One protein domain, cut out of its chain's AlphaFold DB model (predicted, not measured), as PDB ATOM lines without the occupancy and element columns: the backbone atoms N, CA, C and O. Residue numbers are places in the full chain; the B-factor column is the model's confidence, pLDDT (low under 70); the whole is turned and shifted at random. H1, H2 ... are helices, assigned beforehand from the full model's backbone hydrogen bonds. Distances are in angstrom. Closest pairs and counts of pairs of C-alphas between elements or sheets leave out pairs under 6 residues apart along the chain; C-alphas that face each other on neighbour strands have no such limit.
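Overview. This is residues 316 to 366 of the 476 residues of an uncharacterized protein of Trichoderma harzianum (UniProt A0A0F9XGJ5). A long helix, H1, meets a short helix, H2, at a right-angled corner near its last residues, making an L; beyond H2 a second short helix, H3, sticks out and stands free. At the other end of H1 the stretch of residues 316 to 323, with no named element, folds back on the same side as H2 and H3, and the whole makes an open, flat frame with few contacts. The printed part has 51 residues with three named helices, in the order H1, H2, H3, and no named strand; the class is all helix. It is loose, with a radius of gyration of the C-alphas of 13.1 A, and its C-alphas span 30 by 30 by 14 A.

Arrangement. The longest helix is H1, residues 324 to 342. With residues 338 to 342 alone it touches H2, residues 348 to 355; the closest C-alphas are those of Phe 341 and Ala 351, 6.2 A apart. Their lines stand about perpendicular, at 88 degrees. H2 and H3, residues 358 to 365, meet only through their link. H1 and H3 are apart. Every O i to N i+4 pair is within hydrogen-bond range in H2 and H3, and 14 of 15 are in H1.

Along the chain. H1 is 26.3 A from first to last C-alpha, beginning at C-alpha 324 at (225.746, 191.920, 242.268). H2 measures 10.6 A, from C-alpha 348 at (218.575, 182.955, 262.235). H3 measures 10.1 A and ends at C-alpha 365 at (211.219, 165.878, 246.392).

Size, cuts and confidence. The C-alphas farthest apart are those of Arg 320 and Gly 345, 35.0 A. Residues 356 to 366, of which 358 to 365 belong to H3, stand free. The links H1 to H2 and H2 to H3 are tight. The printed part has no cut. Its mean pLDDT is 91.6, and no printed residue is under 70.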
ATOM      1  N   GLN A 316     221.305 176.452 246.353       91.25
ATOM      2  CA  GLN A 316     222.305 176.679 245.313       91.25
ATOM      3  C   GLN A 316     221.914 177.887 244.456       91.25
ATOM      4  O   GLN A 316     220.785 177.980 243.967       91.25
ATOM      5  N   VAL A 317     222.855 178.807 244.272       93.69
ATOM      6  CA  VAL A 317     222.717 179.950 243.372       93.69
ATOM      7  C   VAL A 317     223.232 179.534 242.002       93.69
ATOM      8  O   VAL A 317     224.344 179.024 241.873       93.69
ATOM      9  N   ASN A 318     222.415 179.739 240.971       92.00
ATOM     10  CA  ASN A 318     222.835 179.482 239.598       92.00
ATOM     11  C   ASN A 318     223.914 180.487 239.191       92.00
ATOM     12  O   ASN A 318     223.786 181.662 239.515       92.00
ATOM     13  N   GLU A 319     224.891 180.070 238.388       89.69
ATOM     14  CA  GLU A 319     225.983 180.939 237.915       89.69
ATOM     15  C   GLU A 319     225.483 182.242 237.269       89.69
ATOM     16  O   GLU A 319     226.015 183.313 237.533       89.69
ATOM     17  N   ARG A 320     224.383 182.181 236.505       90.62
ATOM     18  CA  ARG A 320     223.750 183.361 235.879       90.62
ATOM     19  C   ARG A 320     223.167 184.372 236.869       90.62
ATOM     20  O   ARG A 320     222.829 185.470 236.455       90.62
ATOM     21  N   GLN A 321     222.962 183.963 238.117       88.44
ATOM     22  CA  GLN A 321     222.442 184.786 239.210       88.44
ATOM     23  C   GLN A 321     223.556 185.193 240.186       88.44
ATOM     24  O   GLN A 321     223.275 185.858 241.182       88.44
ATOM     25  N   ILE A 322     224.810 184.791 239.932       91.19
ATOM     26  CA  ILE A 322     225.989 185.282 240.655       91.19
ATOM     27  C   ILE A 322     226.375 186.630 240.041       91.19
ATOM     28  O   ILE A 322     227.434 186.808 239.446       91.19
ATOM     29  N   ASP A 323     225.460 187.586 240.160       91.31
ATOM     30  CA  ASP A 323     225.663 188.972 239.779       91.31
ATOM     31  C   ASP A 323     225.314 189.883 240.970       91.31
ATOM     32  O   ASP A 323     224.464 189.526 241.796       91.31
ATOM     33  N   PRO A 324     225.964 191.053 241.111       92.62
ATOM     34  CA  PRO A 324     225.746 191.920 242.268       92.62
ATOM     35  C   PRO A 324     224.286 192.355 242.454       92.62
ATOM     36  O   PRO A 324     223.858 192.572 243.586       92.62
ATOM     37  N   PHE A 325     223.510 192.463 241.374       93.06
ATOM     38  CA  PHE A 325     222.126 192.928 241.416       93.06
ATOM     39  C   PHE A 325     221.193 191.821 241.931       93.06
ATOM     40  O   PHE A 325     220.475 192.021 242.914       93.06
ATOM     41  N   ALA A 326     221.260 190.626 241.344       93.06
ATOM     42  CA  ALA A 326     220.469 189.469 241.747       93.06
ATOM     43  C   ALA A 326     220.825 188.986 243.157       93.06
ATOM     44  O   ALA A 326     219.936 188.573 243.904       93.06
ATOM     45  N   LEU A 327     222.101 189.066 243.554       93.31
ATOM     46  CA  LEU A 327     222.525 188.698 244.904       93.31
ATOM     47  C   LEU A 327     221.924 189.626 245.966       93.31
ATOM     48  O   LEU A 327     221.476 189.138 247.003       93.31
ATOM     49  N   ILE A 328     221.844 190.936 245.717       93.75
ATOM     50  CA  ILE A 328     221.191 191.872 246.646       93.75
ATOM     51  C   ILE A 328     219.709 191.548 246.793       93.75
ATOM     52  O   ILE A 328     219.206 191.458 247.916       93.75
ATOM     53  N   ASP A 329     219.012 191.330 245.680       92.25
ATOM     54  CA  ASP A 329     217.591 190.991 245.715       92.25
ATOM     55  C   ASP A 329     217.353 189.653 246.421       92.25
ATOM     56  O   ASP A 329     216.425 189.527 247.226       92.25
ATOM     57  N   ARG A 330     218.245 188.677 246.216       92.88
ATOM     58  CA  ARG A 330     218.217 187.405 246.937       92.88
ATOM     59  C   ARG A 330     218.415 187.597 248.438       92.88
ATOM     60  O   ARG A 330     217.653 187.026 249.215       92.88
ATOM     61  N   LEU A 331     219.389 188.405 248.855       93.25
ATOM     62  CA  LEU A 331     219.655 188.692 250.269       93.25
ATOM     63  C   LEU A 331     218.473 189.398 250.941       93.25
ATOM     64  O   LEU A 331     218.125 189.064 252.072       93.25
ATOM     65  N   ARG A 332     217.814 190.333 250.248       93.06
ATOM     66  CA  ARG A 332     216.607 191.011 250.749       93.06
ATOM     67  C   ARG A 332     215.442 190.041 250.940       93.06
ATOM     68  O   ARG A 332     214.789 190.071 251.983       93.06
ATOM     69  N   GLN A 333     215.191 189.175 249.957       92.38
ATOM     70  CA  GLN A 333     214.138 188.156 250.036       92.38
ATOM     71  C   GLN A 333     214.398 187.171 251.178       92.38
ATOM     72  O   GLN A 333     213.496 186.878 251.963       92.38
ATOM     73  N   GLU A 334     215.641 186.713 251.303       93.19
ATOM     74  CA  GLU A 334     216.062 185.791 252.352       93.19
ATOM     75  C   GLU A 334     215.958 186.430 253.743       93.19
ATOM     76  O   GLU A 334     215.440 185.817 254.674       93.19
ATOM     77  N   ARG A 335     216.361 187.700 253.882       92.31
ATOM     78  CA  ARG A 335     216.196 188.460 255.127       92.31
ATOM     79  C   ARG A 335     214.725 188.574 255.514       92.31
ATOM     80  O   ARG A 335     214.386 188.265 256.648       92.31
ATOM     81  N   LYS A 336     213.843 188.925 254.570       91.56
ATOM     82  CA  LYS A 336     212.393 189.002 254.815       91.56
ATOM     83  C   LYS A 336     211.817 187.661 255.285       91.56
ATOM     84  O   LYS A 336     210.962 187.643 256.167       91.56
ATOM     85  N   LEU A 337     212.288 186.549 254.716       93.12
ATOM     86  CA  LEU A 337     211.892 185.206 255.138       93.12
ATOM     87  C   LEU A 337     212.367 184.905 256.567       93.12
ATOM     88  O   LEU A 337     211.563 184.499 257.405       93.12
ATOM     89  N   ILE A 338     213.648 185.138 256.864       93.50
ATOM     90  CA  ILE A 338     214.245 184.878 258.184       93.50
ATOM     91  C   ILE A 338     213.641 185.778 259.263       93.50
ATOM     92  O   ILE A 338     213.393 185.311 260.375       93.50
ATOM     93  N   ASP A 339     213.362 187.041 258.953       91.62
ATOM     94  CA  ASP A 339     212.711 187.959 259.884       91.62
ATOM     95  C   ASP A 339     211.308 187.457 260.268       91.62
ATOM     96  O   ASP A 339     210.917 187.576 261.426       91.62
ATOM     97  N   GLY A 340     210.606 186.769 259.358       93.75
ATOM     98  CA  GLY A 340     209.360 186.058 259.666       93.75
ATOM     99  C   GLY A 340     209.509 184.918 260.684       93.75
ATOM    100  O   GLY A 340     208.569 184.629 261.414       93.75
ATOM    101  N   PHE A 341     210.684 184.292 260.792       94.50
ATOM    102  CA  PHE A 341     210.979 183.331 261.866       94.50
ATOM    103  C   PHE A 341     211.432 184.028 263.153       94.50
ATOM    104  O   PHE A 341     211.131 183.559 264.253       94.50
ATOM    105  N   ARG A 342     212.123 185.169 263.040       93.25
ATOM    106  CA  ARG A 342     212.544 185.971 264.198       93.25
ATOM    107  C   ARG A 342     211.355 186.548 264.962       93.25
ATOM    108  O   ARG A 342     211.405 186.583 266.188       93.25
ATOM    109  N   THR A 343     210.269 186.924 264.283       94.88
ATOM    110  CA  THR A 343     209.021 187.351 264.949       94.88
ATOM    111  C   THR A 343     208.381 186.236 265.782       94.88
ATOM    112  O   THR A 343     207.693 186.529 266.756       94.88
ATOM    113  N   LEU A 344     208.655 184.967 265.458       95.12
ATOM    114  CA  LEU A 344     208.239 183.791 266.232       95.12
ATOM    115  C   LEU A 344     209.220 183.436 267.367       95.12
ATOM    116  O   LEU A 344     209.025 182.439 268.059       95.12
ATOM    117  N   GLY A 345     210.281 184.226 267.562       95.50
ATOM    118  CA  GLY A 345     211.290 184.014 268.602       95.50
ATOM    119  C   GLY A 345     212.415 183.044 268.224       95.50
ATOM    120  O   GLY A 345     213.179 182.636 269.097       95.50
ATOM    121  N   LEU A 346     212.545 182.667 266.948       95.81
ATOM    122  CA  LEU A 346     213.619 181.788 266.479       95.81
ATOM    123  C   LEU A 346     214.853 182.589 266.047       95.81
ATOM    124  O   LEU A 346     214.758 183.634 265.404       95.81
ATOM    125  N   SER A 347     216.044 182.070 266.352       95.19
ATOM    126  CA  SER A 347     217.295 182.645 265.844       95.19
ATOM    127  C   SER A 347     217.485 182.349 264.352       95.19
ATOM    128  O   SER A 347     216.989 181.349 263.832       95.19
ATOM    129  N   GLY A 348     218.282 183.170 263.659       91.38
ATOM    130  CA  GLY A 348     218.575 182.955 262.235       91.38
ATOM    131  C   GLY A 348     219.199 181.583 261.947       91.38
ATOM    132  O   GLY A 348     218.830 180.932 260.976       91.38
ATOM    133  N   LYS A 349     220.071 181.084 262.836       93.00
ATOM    134  CA  LYS A 349     220.671 179.744 262.702       93.00
ATOM    135  C   LYS A 349     219.624 178.632 262.811       93.00
ATOM    136  O   LYS A 349     219.663 177.681 262.039       93.00
ATOM    137  N   GLN A 350     218.676 178.762 263.743       94.75
ATOM    138  CA  GLN A 350     217.572 177.808 263.881       94.75
ATOM    139  C   GLN A 350     216.649 177.849 262.662       94.75
ATOM    140  O   GLN A 350     216.286 176.794 262.155       94.75
ATOM    141  N   ALA A 351     216.325 179.042 262.153       94.12
ATOM    142  CA  ALA A 351     215.510 179.195 260.951       94.12
ATOM    143  C   ALA A 351     216.148 178.490 259.741       94.12
ATOM    144  O   ALA A 351     215.503 177.664 259.100       94.12
ATOM    145  N   VAL A 352     217.441 178.728 259.489       93.88
ATOM    146  CA  VAL A 352     218.178 178.059 258.403       93.88
ATOM    147  C   VAL A 352     218.239 176.544 258.618       93.88
ATOM    148  O   VAL A 352     218.032 175.786 257.675       93.88
ATOM    149  N   SER A 353     218.442 176.078 259.855       93.12
ATOM    150  CA  SER A 353     218.438 174.643 260.168       93.12
ATOM    151  C   SER A 353     217.083 173.974 259.919       93.12
ATOM    152  O   SER A 353     217.055 172.810 259.528       93.12
ATOM    153  N   ILE A 354     215.969 174.674 260.156       92.00
ATOM    154  CA  ILE A 354     214.616 174.166 259.891       92.00
ATOM    155  C   ILE A 354     214.366 174.111 258.382       92.00
ATOM    156  O   ILE A 354     213.901 173.093 257.873       92.00
ATOM    157  N   LEU A 355     214.710 175.181 257.661       90.88
ATOM    158  CA  LEU A 355     214.538 175.264 256.207       90.88
ATOM    159  C   LEU A 355     215.402 174.236 255.461       90.88
ATOM    160  O   LEU A 355     214.954 173.658 254.474       90.88
ATOM    161  N   GLY A 356     216.612 173.973 255.959       90.75
ATOM    162  CA  GLY A 356     217.527 172.963 255.428       90.75
ATOM    163  C   GLY A 356     217.260 171.535 255.914       90.75
ATOM    164  O   GLY A 356     218.026 170.632 255.582       90.75
ATOM    165  N   HIS A 357     216.213 171.297 256.713       92.69
ATOM    166  CA  HIS A 357     215.961 169.978 257.285       92.69
ATOM    167  C   HIS A 357     215.534 168.963 256.212       92.69
ATOM    168  O   HIS A 357     214.699 169.249 255.349       92.69
ATOM    169  N   GLN A 358     216.039 167.729 256.306       90.31
ATOM    170  CA  GLN A 358     215.791 166.669 255.320       90.31
ATOM    171  C   GLN A 358     214.295 166.408 255.082       90.31
ATOM    172  O   GLN A 358     213.889 166.188 253.946       90.31
ATOM    173  N   ALA A 359     213.465 166.493 256.126       91.12
ATOM    174  CA  ALA A 359     212.012 166.328 256.007       91.12
ATOM    175  C   ALA A 359     211.367 167.323 255.018       91.12
ATOM    176  O   ALA A 359     210.478 166.940 254.261       91.12
ATOM    177  N   VAL A 360     211.844 168.574 254.978       89.19
ATOM    178  CA  VAL A 360     211.356 169.603 254.040       89.19
ATOM    179  C   VAL A 360     211.773 169.252 252.611       89.19
ATOM    180  O   VAL A 360     210.964 169.318 251.685       89.19
ATOM    181  N   SER A 361     213.024 168.816 252.444       86.69
ATOM    182  CA  SER A 361     213.549 168.366 251.152       86.69
ATOM    183  C   SER A 361     212.791 167.142 250.623       86.69
ATOM    184  O   SER A 361     212.389 167.126 249.463       86.69
ATOM    185  N   MET A 362     212.502 166.153 251.477       87.50
ATOM    186  CA  MET A 362     211.743 164.952 251.109       87.50
ATOM    187  C   MET A 362     210.301 165.274 250.715       87.50
ATOM    188  O   MET A 362     209.814 164.742 249.721       87.50
ATOM    189  N   ALA A 363     209.635 166.177 251.443       87.62
ATOM    190  CA  ALA A 363     208.280 166.602 251.106       87.62
ATOM    191  C   ALA A 363     208.224 167.250 249.713       87.62
ATOM    192  O   ALA A 363     207.369 166.902 248.902       87.62
ATOM    193  N   LYS A 364     209.182 168.131 249.395       85.12
ATOM    194  CA  LYS A 364     209.282 168.758 248.067       85.12
ATOM    195  C   LYS A 364     209.739 167.782 246.974       85.12
ATOM    196  O   LYS A 364     209.313 167.903 245.832       85.12
ATOM    197  N   GLY A 365     210.630 166.852 247.313       79.69
ATOM    198  CA  GLY A 365     211.219 165.878 246.392       79.69
ATOM    199  C   GLY A 365     210.298 164.711 246.038       79.69
ATOM    200  O   GLY A 365     210.594 163.979 245.094       79.69
ATOM    201  N   SER A 366     209.186 164.537 246.760       76.69
ATOM    202  CA  SER A 366     208.157 163.556 246.421       76.69
ATOM    203  C   SER A 366     207.439 163.966 245.130       76.69
ATOM    204  O   SER A 366     206.402 164.613 245.126       76.69
TER     205      SER A 366